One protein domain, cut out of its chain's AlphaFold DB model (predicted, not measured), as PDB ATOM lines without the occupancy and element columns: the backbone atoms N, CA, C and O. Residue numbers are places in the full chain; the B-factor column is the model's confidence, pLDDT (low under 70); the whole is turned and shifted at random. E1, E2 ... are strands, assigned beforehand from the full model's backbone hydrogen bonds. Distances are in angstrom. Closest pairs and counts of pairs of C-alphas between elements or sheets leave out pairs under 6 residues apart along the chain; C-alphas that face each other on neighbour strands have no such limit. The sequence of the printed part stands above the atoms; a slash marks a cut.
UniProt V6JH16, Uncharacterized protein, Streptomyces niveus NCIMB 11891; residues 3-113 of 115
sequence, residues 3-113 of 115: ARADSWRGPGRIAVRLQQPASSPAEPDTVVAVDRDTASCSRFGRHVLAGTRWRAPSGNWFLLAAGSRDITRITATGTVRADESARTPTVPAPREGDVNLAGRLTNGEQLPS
ATOM      1  N   ALA A   3     -41.482 -28.594 -21.628       93.88
ATOM      2  CA  ALA A   3     -42.288 -28.158 -20.497       93.88
ATOM      3  C   ALA A   3     -43.520 -29.039 -20.349       93.88
ATOM      4  O   ALA A   3     -44.206 -29.314 -21.332       93.88
ATOM      5  N   ARG A   4     -43.821 -29.416 -19.107       93.88
ATOM      6  CA  ARG A   4     -45.072 -30.065 -18.729       93.88
ATOM      7  C   ARG A   4     -46.044 -29.037 -18.160       93.88
ATOM      8  O   ARG A   4     -45.645 -28.168 -17.391       93.88
ATOM      9  N   ALA A   5     -47.318 -29.179 -18.505       92.12
ATOM     10  CA  ALA A   5     -48.423 -28.480 -17.871       92.12
ATOM     11  C   ALA A   5     -49.501 -29.489 -17.461       92.12
ATOM     12  O   ALA A   5     -50.056 -30.190 -18.311       92.12
ATOM     13  N   ASP A   6     -49.815 -29.531 -16.172       88.62
ATOM     14  CA  ASP A   6     -50.893 -30.352 -15.624       88.62
ATOM     15  C   ASP A   6     -52.183 -29.532 -15.478       88.62
ATOM     16  O   ASP A   6     -52.165 -28.298 -15.440       88.62
ATOM     17  N   SER A   7     -53.325 -30.218 -15.435       82.56
ATOM     18  CA  SER A   7     -54.622 -29.602 -15.154       82.56
ATOM     19  C   SER A   7     -55.299 -30.315 -13.991       82.56
ATOM     20  O   SER A   7     -55.067 -31.500 -13.766       82.56
ATOM     21  N   TRP A   8     -56.200 -29.621 -13.297       86.56
ATOM     22  CA  TRP A   8     -56.998 -30.206 -12.212       86.56
ATOM     23  C   TRP A   8     -57.808 -31.440 -12.631       86.56
ATOM     24  O   TRP A   8     -58.159 -32.253 -11.787       86.56
ATOM     25  N   ARG A   9     -58.093 -31.601 -13.932       82.44
ATOM     26  CA  ARG A   9     -58.830 -32.752 -14.474       82.44
ATOM     27  C   ARG A   9     -57.995 -34.032 -14.561       82.44
ATOM     28  O   ARG A   9     -58.541 -35.064 -14.927       82.44
ATOM     29  N   GLY A  10     -56.700 -33.975 -14.253       75.44
ATOM     30  CA  GLY A  10     -55.824 -35.143 -14.240       75.44
ATOM     31  C   GLY A  10     -54.735 -35.078 -15.307       75.44
ATOM     32  O   GLY A  10     -53.598 -34.759 -14.963       75.44
ATOM     33  N   PRO A  11     -55.028 -35.392 -16.583       79.50
ATOM     34  CA  PRO A  11     -53.967 -35.673 -17.532       79.50
ATOM     35  C   PRO A  11     -53.173 -34.424 -17.901       79.50
ATOM     36  O   PRO A  11     -53.711 -33.397 -18.333       79.50
ATOM     37  N   GLY A  12     -51.862 -34.525 -17.693       85.81
ATOM     38  CA  GLY A  12     -50.899 -33.521 -18.106       85.81
ATOM     39  C   GLY A  12     -50.616 -33.580 -19.599       85.81
ATOM     40  O   GLY A  12     -50.866 -34.576 -20.275       85.81
ATOM     41  N   ARG A  13     -50.048 -32.493 -20.110       92.94
ATOM     42  CA  ARG A  13     -49.519 -32.402 -21.473       92.94
ATOM     43  C   ARG A  13     -48.099 -31.876 -21.437       92.94
ATOM     44  O   ARG A  13     -47.755 -31.097 -20.543       92.94
ATOM     45  N   ILE A  14     -47.301 -32.239 -22.426       95.44
ATOM     46  CA  ILE A  14     -46.001 -31.620 -22.658       95.44
ATOM     47  C   ILE A  14     -46.003 -30.825 -23.957       95.44
ATOM     48  O   ILE A  14     -46.761 -31.112 -24.878       95.44
ATOM     49  N   ALA A  15     -45.115 -29.843 -24.033       96.00
ATOM     50  CA  ALA A  15     -44.712 -29.228 -25.283       96.00
ATOM     51  C   ALA A  15     -43.186 -29.197 -25.347       96.00
ATOM     52  O   ALA A  15     -42.525 -28.754 -24.399       96.00
ATOM     53  N   VAL A  16     -42.632 -29.641 -26.472       96.31
ATOM     54  CA  VAL A  16     -41.218 -29.459 -26.792       96.31
ATOM     55  C   VAL A  16     -41.085 -28.277 -27.734       96.31
ATOM     56  O   VAL A  16     -41.782 -28.181 -28.742       96.31
ATOM     57  N   ARG A  17     -40.178 -27.370 -27.392       94.12
ATOM     58  CA  ARG A  17     -39.854 -26.173 -28.155       94.12
ATOM     59  C   ARG A  17     -38.405 -26.193 -28.614       94.12
ATOM     60  O   ARG A  17     -37.500 -26.405 -27.798       94.12
ATOM     61  N   LEU A  18     -38.192 -25.952 -29.901       91.00
ATOM     62  CA  LEU A  18     -36.886 -25.629 -30.457       91.00
ATOM     63  C   LEU A  18     -36.607 -24.151 -30.185       91.00
ATOM     64  O   LEU A  18     -37.358 -23.288 -30.635       91.00
ATOM     65  N   GLN A  19     -35.521 -23.893 -29.460       86.25
ATOM     66  CA  GLN A  19     -35.000 -22.544 -29.268       86.25
ATOM     67  C   GLN A  19     -33.958 -22.312 -30.348       86.25
ATOM     68  O   GLN A  19     -32.920 -22.979 -30.368       86.25
ATOM     69  N   GLN A  20     -34.279 -21.442 -31.292       76.00
ATOM     70  CA  GLN A  20     -33.340 -21.061 -32.335       76.00
ATOM     71  C   GLN A  20     -32.339 -20.053 -31.754       76.00
ATOM     72  O   GLN A  20     -32.667 -19.366 -30.783       76.00
ATOM     73  N   PRO A  21     -31.116 -19.959 -32.306       69.06
ATOM     74  CA  PRO A  21     -30.234 -18.840 -32.008       69.06
ATOM     75  C   PRO A  21     -30.986 -17.549 -32.339       69.06
ATOM     76  O   PRO A  21     -31.248 -17.271 -33.505       69.06
ATOM     77  N   ALA A  22     -31.411 -16.829 -31.305       63.22
ATOM     78  CA  ALA A  22     -32.276 -15.677 -31.466       63.22
ATOM     79  C   ALA A  22     -31.486 -14.512 -32.071       63.22
ATOM     80  O   ALA A  22     -30.450 -14.110 -31.539       63.22
ATOM     81  N   SER A  23     -32.004 -13.938 -33.151       60.62
ATOM     82  CA  SER A  23     -31.551 -12.652 -33.692       60.62
ATOM     83  C   SER A  23     -31.990 -11.491 -32.790       60.62
ATOM     84  O   SER A  23     -31.434 -10.397 -32.853       60.62
ATOM     85  N   SER A  24     -33.027 -11.721 -31.973       58.69
ATOM     86  CA  SER A  24     -33.657 -10.748 -31.079       58.69
ATOM     87  C   SER A  24     -34.344 -11.445 -29.892       58.69
ATOM     88  O   SER A  24     -34.924 -12.514 -30.083       58.69
ATOM     89  N   PRO A  25     -34.387 -10.836 -28.688       59.88
ATOM     90  CA  PRO A  25     -35.069 -11.384 -27.504       59.88
ATOM     91  C   PRO A  25     -36.561 -11.703 -27.686       59.88
ATOM     92  O   PRO A  25     -37.134 -12.413 -26.863       59.88
ATOM     93  N   ALA A  26     -37.200 -11.148 -28.718       63.84
ATOM     94  CA  ALA A  26     -38.622 -11.327 -29.002       63.84
ATOM     95  C   ALA A  26     -38.920 -12.454 -30.008       63.84
ATOM     96  O   ALA A  26     -40.093 -12.687 -30.305       63.84
ATOM     97  N   GLU A  27     -37.905 -13.135 -30.562       65.56
ATOM     98  CA  GLU A  27     -38.160 -14.220 -31.513       65.56
ATOM     99  C   GLU A  27     -38.822 -15.421 -30.818       65.56
ATOM    100  O   GLU A  27     -38.297 -15.937 -29.827       65.56
ATOM    101  N   PRO A  28     -39.994 -15.868 -31.306       65.50
ATOM    102  CA  PRO A  28     -40.733 -16.939 -30.665       65.50
ATOM    103  C   PRO A  28     -40.048 -18.292 -30.878       65.50
ATOM    104  O   PRO A  28     -39.731 -18.692 -31.998       65.50
ATOM    105  N   ASP A  29     -39.909 -19.046 -29.791       80.75
ATOM    106  CA  ASP A  29     -39.568 -20.464 -29.838       80.75
ATOM    107  C   ASP A  29     -40.584 -21.243 -30.699       80.75
ATOM    108  O   ASP A  29     -41.798 -21.039 -30.607       80.75
ATOM    109  N   THR A  30     -40.113 -22.218 -31.481       89.19
ATOM    110  CA  THR A  30     -40.995 -23.054 -32.315       89.19
ATOM    111  C   THR A  30     -41.432 -24.300 -31.549       89.19
ATOM    112  O   THR A  30     -40.586 -25.054 -31.072       89.19
ATOM    113  N   VAL A  31     -42.740 -24.561 -31.436       93.50
ATOM    114  CA  VAL A  31     -43.251 -25.835 -30.890       93.50
ATOM    115  C   VAL A  31     -43.033 -26.943 -31.918       93.50
ATOM    116  O   VAL A  31     -43.458 -26.812 -33.060       93.50
ATOM    117  N   VAL A  32     -42.367 -28.023 -31.508       95.06
ATOM    118  CA  VAL A  32     -41.966 -29.127 -32.397       95.06
ATOM    119  C   VAL A  32     -42.601 -30.469 -32.057       95.06
ATOM    120  O   VAL A  32     -42.587 -31.354 -32.901       95.06
ATOM    121  N   ALA A  33     -43.125 -30.621 -30.840       95.31
ATOM    122  CA  ALA A  33     -43.855 -31.811 -30.413       95.31
ATOM    123  C   ALA A  33     -44.820 -31.463 -29.273       95.31
ATOM    124  O   ALA A  33     -44.505 -30.604 -28.435       95.31
ATOM    125  N   VAL A  34     -45.969 -32.136 -29.228       95.00
ATOM    126  CA  VAL A  34     -46.982 -32.009 -28.174       95.00
ATOM    127  C   VAL A  34     -47.570 -33.379 -27.887       95.00
ATOM    128  O   VAL A  34     -48.284 -33.943 -28.709       95.00
ATOM    129  N   ASP A  35     -47.385 -33.842 -26.656       94.06
ATOM    130  CA  ASP A  35     -47.890 -35.140 -26.220       94.06
ATOM    131  C   ASP A  35     -48.777 -34.993 -24.976       94.06
ATOM    132  O   ASP A  35     -48.601 -34.075 -24.163       94.06
ATOM    133  N   ARG A  36     -49.766 -35.874 -24.844       92.00
ATOM    134  CA  ARG A  36     -50.763 -35.881 -23.763       92.00
ATOM    135  C   ARG A  36     -50.655 -37.179 -22.984       92.00
ATOM    136  O   ARG A  36     -50.061 -38.136 -23.455       92.00
ATOM    137  N   ASP A  37     -51.192 -37.191 -21.768       89.00
ATOM    138  CA  ASP A  37     -51.285 -38.414 -20.957       89.00
ATOM    139  C   ASP A  37     -49.922 -39.083 -20.675       89.00
ATOM    140  O   ASP A  37     -49.836 -40.242 -20.280       89.00
ATOM    141  N   THR A  38     -48.830 -38.333 -20.834       89.31
ATOM    142  CA  THR A  38     -47.457 -38.797 -20.635       89.31
ATOM    143  C   THR A  38     -46.913 -38.317 -19.296       89.31
ATOM    144  O   THR A  38     -47.394 -37.326 -18.745       89.31
ATOM    145  N   ALA A  39     -45.883 -38.982 -18.770       90.19
ATOM    146  CA  ALA A  39     -45.093 -38.542 -17.620       90.19
ATOM    147  C   ALA A  39     -43.867 -37.694 -18.012       90.19
ATOM    148  O   ALA A  39     -43.169 -37.202 -17.122       90.19
ATOM    149  N   SER A  40     -43.583 -37.518 -19.307       92.94
ATOM    150  CA  SER A  40     -42.390 -36.820 -19.797       92.94
ATOM    151  C   SER A  40     -42.218 -35.421 -19.195       92.94
ATOM    152  O   SER A  40     -43.181 -34.731 -18.841       92.94
ATOM    153  N   CYS A  41     -40.956 -35.015 -19.069       92.75
ATOM    154  CA  CYS A  41     -40.521 -33.731 -18.523       92.75
ATOM    155  C   CYS A  41     -41.042 -33.488 -17.094       92.75
ATOM    156  O   CYS A  41     -41.374 -32.369 -16.710       92.75
ATOM    157  N   SER A  42     -41.093 -34.565 -16.303       90.94
ATOM    158  CA  SER A  42     -41.442 -34.567 -14.881       90.94
ATOM    159  C   SER A  42     -40.474 -35.439 -14.080       90.94
ATOM    160  O   SER A  42     -39.605 -36.111 -14.639       90.94
ATOM    161  N   ARG A  43     -40.667 -35.502 -12.756       89.06
ATOM    162  CA  ARG A  43     -39.903 -36.410 -11.883       89.06
ATOM    163  C   ARG A  43     -40.050 -37.894 -12.263       89.06
ATOM    164  O   ARG A  43     -39.135 -38.674 -11.994       89.06
ATOM    165  N   PHE A  44     -41.180 -38.257 -12.883       89.38
ATOM    166  CA  PHE A  44     -41.541 -39.627 -13.261       89.38
ATOM    167  C   PHE A  44     -41.169 -39.970 -14.711       89.38
ATOM    168  O   PHE A  44     -40.928 -41.130 -15.012       89.38
ATOM    169  N   GLY A  45     -41.058 -38.973 -15.592       91.81
ATOM    170  CA  GLY A  45     -40.616 -39.135 -16.980       91.81
ATOM    171  C   GLY A  45     -39.470 -38.181 -17.284       91.81
ATOM    172  O   GLY A  45     -39.663 -37.121 -17.871       91.81
ATOM    173  N   ARG A  46     -38.265 -38.538 -16.839       92.94
ATOM    174  CA  ARG A  46     -37.062 -37.697 -16.985       92.94
ATOM    175  C   ARG A  46     -36.412 -37.792 -18.363       92.94
ATOM    176  O   ARG A  46     -35.693 -36.879 -18.763       92.94
ATOM    177  N   HIS A  47     -36.652 -38.895 -19.067       96.31
ATOM    178  CA  HIS A  47     -36.111 -39.129 -20.394       96.31
ATOM    179  C   HIS A  47     -37.092 -38.616 -21.443       96.31
ATOM    180  O   HIS A  47     -38.293 -38.871 -21.378       96.31
ATOM    181  N   VAL A  48     -36.568 -37.855 -22.394       97.19
ATOM    182  CA  VAL A  48     -37.330 -37.318 -23.520       97.19
ATOM    183  C   VAL A  48     -36.415 -37.251 -24.733       97.19
ATOM    184  O   VAL A  48     -35.224 -36.955 -24.603       97.19
ATOM    185  N   LEU A  49     -36.983 -37.533 -25.896       97.94
ATOM    186  CA  LEU A  49     -36.379 -37.337 -27.203       97.94
ATOM    187  C   LEU A  49     -37.408 -36.627 -28.072       97.94
ATOM    188  O   LEU A  49     -38.575 -37.004 -28.074       97.94
ATOM    189  N   ALA A  50     -36.978 -35.622 -28.816       97.69
ATOM    190  CA  ALA A  50     -37.792 -34.984 -29.835       97.69
ATOM    191  C   ALA A  50     -36.921 -34.634 -31.034       97.69
ATOM    192  O   ALA A  50     -35.699 -34.499 -30.910       97.69
ATOM    193  N   GLY A  51     -37.553 -34.442 -32.183       96.12
ATOM    194  CA  GLY A  51     -36.875 -33.920 -33.353       96.12
ATOM    195  C   GLY A  51     -37.804 -33.114 -34.233       96.12
ATOM    196  O   GLY A  51     -39.022 -33.154 -34.090       96.12
ATOM    197  N   THR A  52     -37.206 -32.344 -35.126       95.81
ATOM    198  CA  THR A  52     -37.929 -31.519 -36.083       95.81
ATOM    199  C   THR A  52     -37.104 -31.320 -37.336       95.81
ATOM    200  O   THR A  52     -35.872 -31.401 -37.309       95.81
ATOM    201  N   ARG A  53     -37.781 -31.015 -38.437       95.31
ATOM    202  CA  ARG A  53     -37.111 -30.504 -39.625       95.31
ATOM    203  C   ARG A  53     -36.923 -29.007 -39.485       95.31
ATOM    204  O   ARG A  53     -37.852 -28.282 -39.144       95.31
ATOM    205  N   TRP A  54     -35.726 -28.552 -39.799       93.88
ATOM    206  CA  TRP A  54     -35.368 -27.150 -39.747       93.88
ATOM    207  C   TRP A  54     -34.646 -26.746 -41.024       93.88
ATOM    208  O   TRP A  54     -33.784 -27.469 -41.528       93.88
ATOM    209  N   ARG A  55     -35.011 -25.578 -41.548       93.62
ATOM    210  CA  ARG A  55     -34.334 -24.964 -42.683       93.62
ATOM    211  C   ARG A  55     -33.321 -23.962 -42.156       93.62
ATOM    212  O   ARG A  55     -33.701 -22.987 -41.512       93.62
ATOM    213  N   ALA A  56     -32.052 -24.193 -42.456       90.19
ATOM    214  CA  ALA A  56     -31.000 -23.242 -42.147       90.19
ATOM    215  C   ALA A  56     -31.178 -21.940 -42.948       90.19
ATOM    216  O   ALA A  56     -31.763 -21.973 -44.036       90.19
ATOM    217  N   PRO A  57     -30.608 -20.808 -42.489       88.00
ATOM    218  CA  PRO A  57     -30.611 -19.556 -43.250       88.00
ATOM    219  C   PRO A  57     -30.012 -19.688 -44.657       88.00
ATOM    220  O   PRO A  57     -30.454 -19.019 -45.584       88.00
ATOM    221  N   SER A  58     -29.061 -20.610 -44.844       91.25
ATOM    222  CA  SER A  58     -28.485 -20.956 -46.154       91.25
ATOM    223  C   SER A  58     -29.463 -21.657 -47.107       91.25
ATOM    224  O   SER A  58     -29.136 -21.900 -48.262       91.25
ATOM    225  N   GLY A  59     -30.658 -22.014 -46.634       94.38
ATOM    226  CA  GLY A  59     -31.692 -22.695 -47.401       94.38
ATOM    227  C   GLY A  59     -31.654 -24.220 -47.306       94.38
ATOM    228  O   GLY A  59     -32.641 -24.847 -47.700       94.38
ATOM    229  N   ASN A  60     -30.581 -24.793 -46.753       96.12
ATOM    230  CA  ASN A  60     -30.402 -26.234 -46.569       96.12
ATOM    231  C   ASN A  60     -31.313 -26.785 -45.467       96.12
ATOM    232  O   ASN A  60     -31.514 -26.149 -44.432       96.12
ATOM    233  N   TRP A  61     -31.845 -27.984 -45.684       96.81
ATOM    234  CA  TRP A  61     -32.733 -28.660 -44.745       96.81
ATOM    235  C   TRP A  61     -31.981 -29.677 -43.896       96.81
ATOM    236  O   TRP A  61     -31.150 -30.442 -44.389       96.81
ATOM    237  N   PHE A  62     -32.324 -29.699 -42.614       96.94
ATOM    238  CA  PHE A  62     -31.749 -30.598 -41.629       96.94
ATOM    239  C   PHE A  62     -32.843 -31.225 -40.773       96.94
ATOM    240  O   PHE A  62     -33.870 -30.608 -40.490       96.94
ATOM    241  N   LEU A  63     -32.594 -32.448 -40.326       97.56
ATOM    242  CA  LEU A  63     -33.269 -33.039 -39.188       97.56
ATOM    243  C   LEU A  63     -32.447 -32.705 -37.943       97.56
ATOM    244  O   LEU A  63     -31.287 -33.101 -37.822       97.56
ATOM    245  N   LEU A  64     -33.067 -31.973 -37.026       96.69
ATOM    246  CA  LEU A  64     -32.543 -31.726 -35.691       96.69
ATOM    247  C   LEU A  64     -33.177 -32.737 -34.744       96.69
ATOM    248  O   LEU A  64     -34.395 -32.914 -34.766       96.69
ATOM    249  N   ALA A  65     -32.378 -33.355 -33.882       97.38
ATOM    250  CA  ALA A  65     -32.893 -34.132 -32.762       97.38
ATOM    251  C   ALA A  65     -32.239 -33.674 -31.462       97.38
ATOM    252  O   ALA A  65     -31.101 -33.212 -31.457       97.38
ATOM    253  N   ALA A  66     -32.967 -33.792 -30.357       97.19
ATOM    254  CA  ALA A  66     -32.465 -33.478 -29.030       97.19
ATOM    255  C   ALA A  66     -33.012 -34.472 -28.006       97.19
ATOM    256  O   ALA A  66     -34.224 -34.658 -27.870       97.19
ATOM    257  N   GLY A  67     -32.094 -35.095 -27.277       97.00
ATOM    258  CA  GLY A  67     -32.360 -36.050 -26.219       97.00
ATOM    259  C   GLY A  67     -31.966 -35.537 -24.836       97.00
ATOM    260  O   GLY A  67     -31.068 -34.707 -24.684       97.00
ATOM    261  N   SER A  68     -32.625 -36.068 -23.805       96.44
ATOM    262  CA  SER A  68     -32.217 -35.894 -22.406       96.44
ATOM    263  C   SER A  68     -30.777 -36.375 -22.160       96.44
ATOM    264  O   SER A  68     -30.226 -37.142 -22.945       96.44
ATOM    265  N   ARG A  69     -30.173 -35.956 -21.043       95.81
ATOM    266  CA  ARG A  69     -28.753 -36.204 -20.715       95.81
ATOM    267  C   ARG A  69     -28.310 -37.672 -20.745       95.81
ATOM    268  O   ARG A  69     -27.134 -37.925 -20.966       95.81
ATOM    269  N   ASP A  70     -29.238 -38.600 -20.527       97.31
ATOM    270  CA  ASP A  70     -28.950 -40.033 -20.457       97.31
ATOM    271  C   ASP A  70     -29.024 -40.715 -21.836       97.31
ATOM    272  O   ASP A  70     -28.747 -41.905 -21.943       97.31
ATOM    273  N   ILE A  71     -29.371 -39.985 -22.906       98.31
ATOM    274  CA  ILE A  71     -29.277 -40.489 -24.280       98.31
ATOM    275  C   ILE A  71     -27.816 -40.479 -24.734       98.31
ATOM    276  O   ILE A  71     -27.132 -39.459 -24.678       98.31
ATOM    277  N   THR A  72     -27.366 -41.627 -25.233       98.44
ATOM    278  CA  THR A  72     -26.001 -41.869 -25.727       98.44
ATOM    279  C   THR A  72     -25.925 -41.951 -27.247       98.44
ATOM    280  O   THR A  72     -24.874 -41.697 -27.830       98.44
ATOM    281  N   ARG A  73     -27.041 -42.292 -27.895       98.62
ATOM    282  CA  ARG A  73     -27.147 -42.460 -29.343       98.62
ATOM    283  C   ARG A  73     -28.557 -42.142 -29.807       98.62
ATOM    284  O   ARG A  73     -29.510 -42.461 -29.099       98.62
ATOM    285  N   ILE A  74     -28.688 -41.540 -30.982       98.81
ATOM    286  CA  ILE A  74     -29.968 -41.275 -31.639       98.81
ATOM    287  C   ILE A  74     -29.926 -41.885 -33.034       98.81
ATOM    288  O   ILE A  74     -29.005 -41.636 -33.809       98.81
ATOM    289  N   THR A  75     -30.959 -42.652 -33.354       98.62
ATOM    290  CA  THR A  75     -31.142 -43.292 -34.650       98.62
ATOM    291  C   THR A  75     -32.353 -42.681 -35.343       98.62
ATOM    292  O   THR A  75     -33.427 -42.558 -34.749       98.62
ATOM    293  N   ALA A  76     -32.177 -42.311 -36.610       98.44
ATOM    294  CA  ALA A  76     -33.245 -41.887 -37.503       98.44
ATOM    295  C   ALA A  76     -33.480 -42.960 -38.568       98.44
ATOM    296  O   ALA A  76     -32.532 -43.493 -39.148       98.44
ATOM    297  N   THR A  77     -34.747 -43.266 -38.835       98.31
ATOM    298  CA  THR A  77     -35.166 -44.200 -39.889       98.31
ATOM    299  C   THR A  77     -36.294 -43.598 -40.727       98.31
ATOM    300  O   THR A  77     -36.973 -42.674 -40.280       98.31
ATOM    301  N   GLY A  78     -36.509 -44.127 -41.935       97.31
ATOM    302  CA  GLY A  78     -37.477 -43.603 -42.904       97.31
ATOM    303  C   GLY A  78     -36.779 -42.853 -44.036       97.31
ATOM    304  O   GLY A  78     -35.805 -43.359 -44.600       97.31
ATOM    305  N   THR A  79     -37.258 -41.651 -44.369       97.19
ATOM    306  CA  THR A  79     -36.662 -40.809 -45.424       97.19
ATOM    307  C   THR A  79     -35.301 -40.230 -45.047       97.19
ATOM    308  O   THR A  79     -34.550 -39.803 -45.918       97.19
ATOM    309  N   VAL A  80     -34.976 -40.221 -43.754       97.44
ATOM    310  CA  VAL A  80     -33.640 -39.936 -43.226       97.44
ATOM    311  C   VAL A  80     -33.141 -41.206 -42.551       97.44
ATOM    312  O   VAL A  80     -33.872 -41.817 -41.772       97.44
ATOM    313  N   ARG A  81     -31.902 -41.603 -42.844       98.06
ATOM    314  CA  ARG A  81     -31.210 -42.687 -42.142       98.06
ATOM    315  C   ARG A  81     -29.945 -42.131 -41.517       98.06
ATOM    316  O   ARG A  81     -29.091 -41.623 -42.236       98.06
ATOM    317  N   ALA A  82     -29.854 -42.216 -40.199       98.06
ATOM    318  CA  ALA A  82     -28.691 -41.774 -39.445       98.06
ATOM    319  C   ALA A  82     -28.555 -42.603 -38.167       98.06
ATOM    320  O   ALA A  82     -29.563 -43.009 -37.585       98.06
ATOM    321  N   ASP A  83     -27.319 -42.825 -37.734       98.31
ATOM    322  CA  ASP A  83     -26.993 -43.438 -36.450       98.31
ATOM    323  C   ASP A  83     -25.883 -42.621 -35.786       98.31
ATOM    324  O   ASP A  83     -24.705 -42.744 -36.117       98.31
ATOM    325  N   GLU A  84     -26.282 -41.730 -34.884       98.50
ATOM    326  CA  GLU A  84     -25.410 -40.709 -34.318       98.50
ATOM    327  C   GLU A  84     -25.148 -41.001 -32.846       98.50
ATOM    328  O   GLU A  84     -26.071 -41.027 -32.029       98.50
ATOM    329  N   SER A  85     -23.878 -41.160 -32.466       98.00
ATOM    330  CA  SER A  85     -23.469 -41.295 -31.057       98.00
ATOM    331  C   SER A  85     -23.410 -39.924 -30.366       98.00
ATOM    332  O   SER A  85     -22.387 -39.508 -29.827       98.00
ATOM    333  N   ALA A  86     -24.523 -39.194 -30.436       97.19
ATOM    334  CA  ALA A  86     -24.714 -37.870 -29.868       97.19
ATOM    335  C   ALA A  86     -26.165 -37.695 -29.398       97.19
ATOM    336  O   ALA A  86     -27.095 -38.284 -29.948       97.19
ATOM    337  N   ARG A  87     -26.376 -36.831 -28.398       97.06
ATOM    338  CA  ARG A  87     -27.723 -36.490 -27.900       97.06
ATOM    339  C   ARG A  87     -28.377 -35.315 -28.628       97.06
ATOM    340  O   ARG A  87     -29.556 -35.065 -28.413       97.06
ATOM    341  N   THR A  88     -27.627 -34.579 -29.447       97.06
ATOM    342  CA  THR A  88     -28.126 -33.426 -30.218       97.06
ATOM    343  C   THR A  88     -27.603 -33.427 -31.660       97.06
ATOM    344  O   THR A  88     -26.878 -32.505 -32.042       97.06
ATOM    345  N   PRO A  89     -27.865 -34.478 -32.457       97.31
ATOM    346  CA  PRO A  89     -27.385 -34.537 -33.827       97.31
ATOM    347  C   PRO A  89     -28.142 -33.567 -34.738       97.31
ATOM    348  O   PRO A  89     -29.322 -33.261 -34.540       97.31
ATOM    349  N   THR A  90     -27.437 -33.121 -35.772       97.06
ATOM    350  CA  THR A  90     -27.965 -32.346 -36.894       97.06
ATOM    351  C   THR A  90     -27.559 -33.073 -38.161       97.06
ATOM    352  O   THR A  90     -26.369 -33.164 -38.449       97.06
ATOM    353  N   VAL A  91     -28.526 -33.609 -38.900       97.62
ATOM    354  CA  VAL A  91     -28.249 -34.413 -40.099       97.62
ATOM    355  C   VAL A  91     -28.948 -33.812 -41.316       97.62
ATOM    356  O   VAL A  91     -30.075 -33.328 -41.177       97.62
ATOM    357  N   PRO A  92     -28.324 -33.801 -42.508       97.88
ATOM    358  CA  PRO A  92     -28.996 -33.369 -43.730       97.88
ATOM    359  C   PRO A  92     -30.287 -34.160 -43.959       97.88
ATOM    360  O   PRO A  92     -30.325 -35.374 -43.757       97.88
ATOM    361  N   ALA A  93     -31.350 -33.477 -44.377       97.62
ATOM    362  CA  ALA A  93     -32.651 -34.105 -44.575       97.62
ATOM    363  C   ALA A  93     -33.413 -33.487 -45.755       97.62
ATOM    364  O   ALA A  93     -33.261 -32.297 -46.030       97.62
ATOM    365  N   PRO A  94     -34.285 -34.253 -46.434       96.62
ATOM    366  CA  PRO A  94     -35.260 -33.678 -47.347       96.62
ATOM    367  C   PRO A  94     -36.291 -32.839 -46.577       96.62
ATOM    368  O   PRO A  94     -36.545 -33.062 -45.387       96.62
ATOM    369  N   ARG A  95     -36.933 -31.902 -47.285       95.75
ATOM    370  CA  ARG A  95     -37.973 -31.017 -46.733       95.75
ATOM    371  C   ARG A  95     -39.157 -31.783 -46.132       95.75
ATOM    372  O   ARG A  95     -39.746 -31.318 -45.163       95.75
ATOM    373  N   GLU A  96     -39.491 -32.939 -46.694       95.25
ATOM    374  CA  GLU A  96     -40.674 -33.728 -46.332       95.25
ATOM    375  C   GLU A  96     -40.322 -35.216 -46.187       95.25
ATOM    376  O   GLU A  96     -39.172 -35.615 -46.391       95.25
ATOM    377  N   GLY A  97     -41.307 -36.025 -45.790       95.50
ATOM    378  CA  GLY A  97     -41.188 -37.475 -45.639       95.50
ATOM    379  C   GLY A  97     -41.210 -37.967 -44.193       95.50
ATOM    380  O   GLY A  97     -40.860 -37.243 -43.255       95.50
ATOM    381  N   ASP A  98     -41.595 -39.221 -44.001       95.06
ATOM    382  CA  ASP A  98     -41.706 -39.793 -42.663       95.06
ATOM    383  C   ASP A  98     -40.336 -40.123 -42.071       95.06
ATOM    384  O   ASP A  98     -39.475 -40.736 -42.711       95.06
ATOM    385  N   VAL A  99     -40.146 -39.716 -40.815       97.00
ATOM    386  CA  VAL A  99     -38.947 -40.009 -40.030       97.00
ATOM    387  C   VAL A  99     -39.367 -40.506 -38.659       97.00
ATOM    388  O   VAL A  99     -40.140 -39.853 -37.961       97.00
ATOM    389  N   ASN A 100     -38.808 -41.644 -38.256       97.62
ATOM    390  CA  ASN A 100     -38.920 -42.155 -36.897       97.62
ATOM    391  C   ASN A 100     -37.591 -41.980 -36.172       97.62
ATOM    392  O   ASN A 100     -36.541 -42.364 -36.693       97.62
ATOM    393  N   LEU A 101     -37.660 -41.427 -34.964       98.31
ATOM    394  CA  LEU A 101     -36.520 -41.208 -34.089       98.31
ATOM    395  C   LEU A 101     -36.596 -42.142 -32.880       98.31
ATOM    396  O   LEU A 101     -37.631 -42.237 -32.217       98.31
ATOM    397  N   ALA A 102     -35.471 -42.782 -32.576       98.50
ATOM    398  CA  ALA A 102     -35.277 -43.563 -31.363       98.50
ATOM    399  C   ALA A 102     -33.951 -43.175 -30.703       98.50
ATOM    400  O   ALA A 102     -32.947 -42.959 -31.377       98.50
ATOM    401  N   GLY A 103     -33.949 -43.072 -29.378       98.50
ATOM    402  CA  GLY A 103     -32.765 -42.799 -28.573       98.50
ATOM    403  C   GLY A 103     -32.357 -44.035 -27.790       98.50
ATOM    404  O   GLY A 103     -33.213 -44.763 -27.304       98.50
ATOM    405  N   ARG A 104     -31.056 -44.261 -27.624       98.69
ATOM    406  CA  ARG A 104     -30.520 -45.274 -26.714       98.69
ATOM    407  C   ARG A 104     -30.062 -44.620 -25.422       98.69
ATOM    408  O   ARG A 104     -29.205 -43.734 -25.449       98.69
ATOM    409  N   LEU A 105     -30.610 -45.069 -24.303       98.44
ATOM    410  CA  LEU A 105     -30.232 -44.611 -22.974       98.44
ATOM    411  C   LEU A 105     -28.939 -45.288 -22.490       98.44
ATOM    412  O   LEU A 105     -28.530 -46.328 -23.010       98.44
ATOM    413  N   THR A 106     -28.285 -44.705 -21.485       97.88
ATOM    414  CA  THR A 106     -27.078 -45.255 -20.834       97.88
ATOM    415  C   THR A 106     -27.299 -46.647 -20.240       97.88
ATOM    416  O   THR A 106     -26.383 -47.463 -20.246       97.88
ATOM    417  N   ASN A 107     -28.518 -46.948 -19.781       96.81
ATOM    418  CA  ASN A 107     -28.930 -48.274 -19.309       96.81
ATOM    419  C   ASN A 107     -29.212 -49.275 -20.457       96.81
ATOM    420  O   ASN A 107     -29.558 -50.423 -20.196       96.81
ATOM    421  N   GLY A 108     -29.085 -48.852 -21.719       97.38
ATOM    422  CA  GLY A 108     -29.320 -49.665 -22.912       97.38
ATOM    423  C   GLY A 108     -30.761 -49.680 -23.430       97.38
ATOM    424  O   GLY A 108     -30.984 -50.207 -24.523       97.38
ATOM    425  N   GLU A 109     -31.711 -49.096 -22.699       97.56
ATOM    426  CA  GLU A 109     -33.119 -49.001 -23.091       97.56
ATOM    427  C   GLU A 109     -33.306 -48.099 -24.320       97.56
ATOM    428  O   GLU A 109     -32.540 -47.153 -24.546       97.56
ATOM    429  N   GLN A 110     -34.325 -48.397 -25.130       97.88
ATOM    430  CA  GLN A 110     -34.728 -47.541 -26.241       97.88
ATOM    431  C   GLN A 110     -35.846 -46.586 -25.827       97.88
ATOM    432  O   GLN A 110     -36.816 -46.988 -25.195       97.88
ATOM    433  N   LEU A 111     -35.736 -45.334 -26.260       97.62
ATOM    434  CA  LEU A 111     -36.714 -44.284 -26.026       97.62
ATOM    435  C   LEU A 111     -37.239 -43.753 -27.370       97.62
ATOM    436  O   LEU A 111     -36.461 -43.141 -28.109       97.62
ATOM    437  N   PRO A 112     -38.528 -43.935 -27.707       97.38
ATOM    438  CA  PRO A 112     -39.109 -43.302 -28.886       97.38
ATOM    439  C   PRO A 112     -39.194 -41.782 -28.703       97.38
ATOM    440  O   PRO A 112     -39.298 -41.274 -27.583       97.38
ATOM    441  N   SER A 113     -39.165 -41.036 -29.807       96.81
ATOM    442  CA  SER A 113     -39.412 -39.596 -29.752       96.81
ATOM    443  C   SER A 113     -40.874 -39.275 -29.456       96.81
ATOM    444  O   SER A 113     -41.772 -39.913 -30.012       96.81
TER     445      SER A 113
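What this domain is: This is residues 3 to 113 of the 115 residues of an uncharacterized protein of Streptomyces niveus NCIMB 11891 (UniProt V6JH16). The model is a small two-layer sandwich with a third sheet beside it: the sheet E7 E6 E9 E10 covers one face of the sheet E4 E5 E8, and the small sheet E1 E2 E3 is set beside the edge strand E4. The sandwich is tied by several crossings of the chain, while the third sheet meets it mainly through E3 and E4. The printed part has 111 residues with no named helix and ten named strands, E1 to E10 in order along the chain; the three sheets are all antiparallel, ordered E7 E6 E9 E10, E4 E5 E8 and E1 E2 E3. The class is all strand, although under half of the residues, 54 of 111, are in named strands. The whole is compact, with a radius of gyration of the C-alphas of 14.9 A and spans of 45 by 39 by 23 A.

Where its parts are: In the largest sheet, E6 is the longest strand, residues 71 to 78, 20.6 A from first to last C-alpha. E9 is residues 99 to 105, 19.7 A; E7 is residues 82 to 84, and E10 is residues 110 to 112, ending at C-alpha 112 at (-39.109, -43.302, -28.886). In the second sheet, E4, residues 49 to 55, and E5, residues 61 to 67, each measure 19.9 A; E4 begins at C-alpha 49 at (-36.379, -37.337, -27.203). E8 is residues 90 to 92. In the third sheet, E1 is residues 3 to 5, beginning at C-alpha 3 at (-42.288, -28.158, -20.497). E2 is residues 13 to 18, 16.9 A, and E3 is residues 30 to 36, 18.3 A.

How they stand to each other: In the sheet E7 E6 E9 E10, inner strands E6 and E9 are antiparallel at 159 degrees, with N 72 and O 104 2.8 A apart, within hydrogen-bond range. Hairpin E6 and E7 has N 76 and O 82 within that range at 2.9 A, and hairpin E9 and E10 has N 103 and O 111 at 2.8 A. From edge to edge this sheet's strand lines turn by 55 degrees. It forms a sandwich, two sheets face to face, with the sheet E4 E5 E8: the facing parts are 9.9 A centre to centre, their best planes 21 degrees apart, and the strands of the one stand at 38 degrees to those of the other. The closest C-alphas of E4 and E9 are those of Leu 49 and Gly 103, 6.7 A apart. E4 and E6 are apart, but only just, at 8.3 A. Hairpin E4 and E5 has N 52 and O 64 within hydrogen-bond range at 2.9 A, and E5 and E8 have N 63 and O 91 at 2.8 A. The strands E1 E2 E3 form a meander, each the antiparallel neighbour of the one before, with N 5 and O 13 at 2.8 A and N 16 and O 33 at 2.9 A, both within hydrogen-bond range. The closest C-alphas of E3 and E4 are those of Val 32 and Thr 52, 6.0 A apart. E1 is apart from E4.

The domain as a whole: The two C-alphas farthest apart are those of Arg 9 and Ser 58, 45.4 A. The printed part has no cut. The chain changes from one sheet of the sandwich to the other at the links E5 to E6, E7 to E8 and E8 to E9. The long links are E2 to E3, with 11 residues, and E3 to E4, with 12 residues, 37 to 48. The mean pLDDT of the printed part is 92.1, and residues 21 to 28 are under 70.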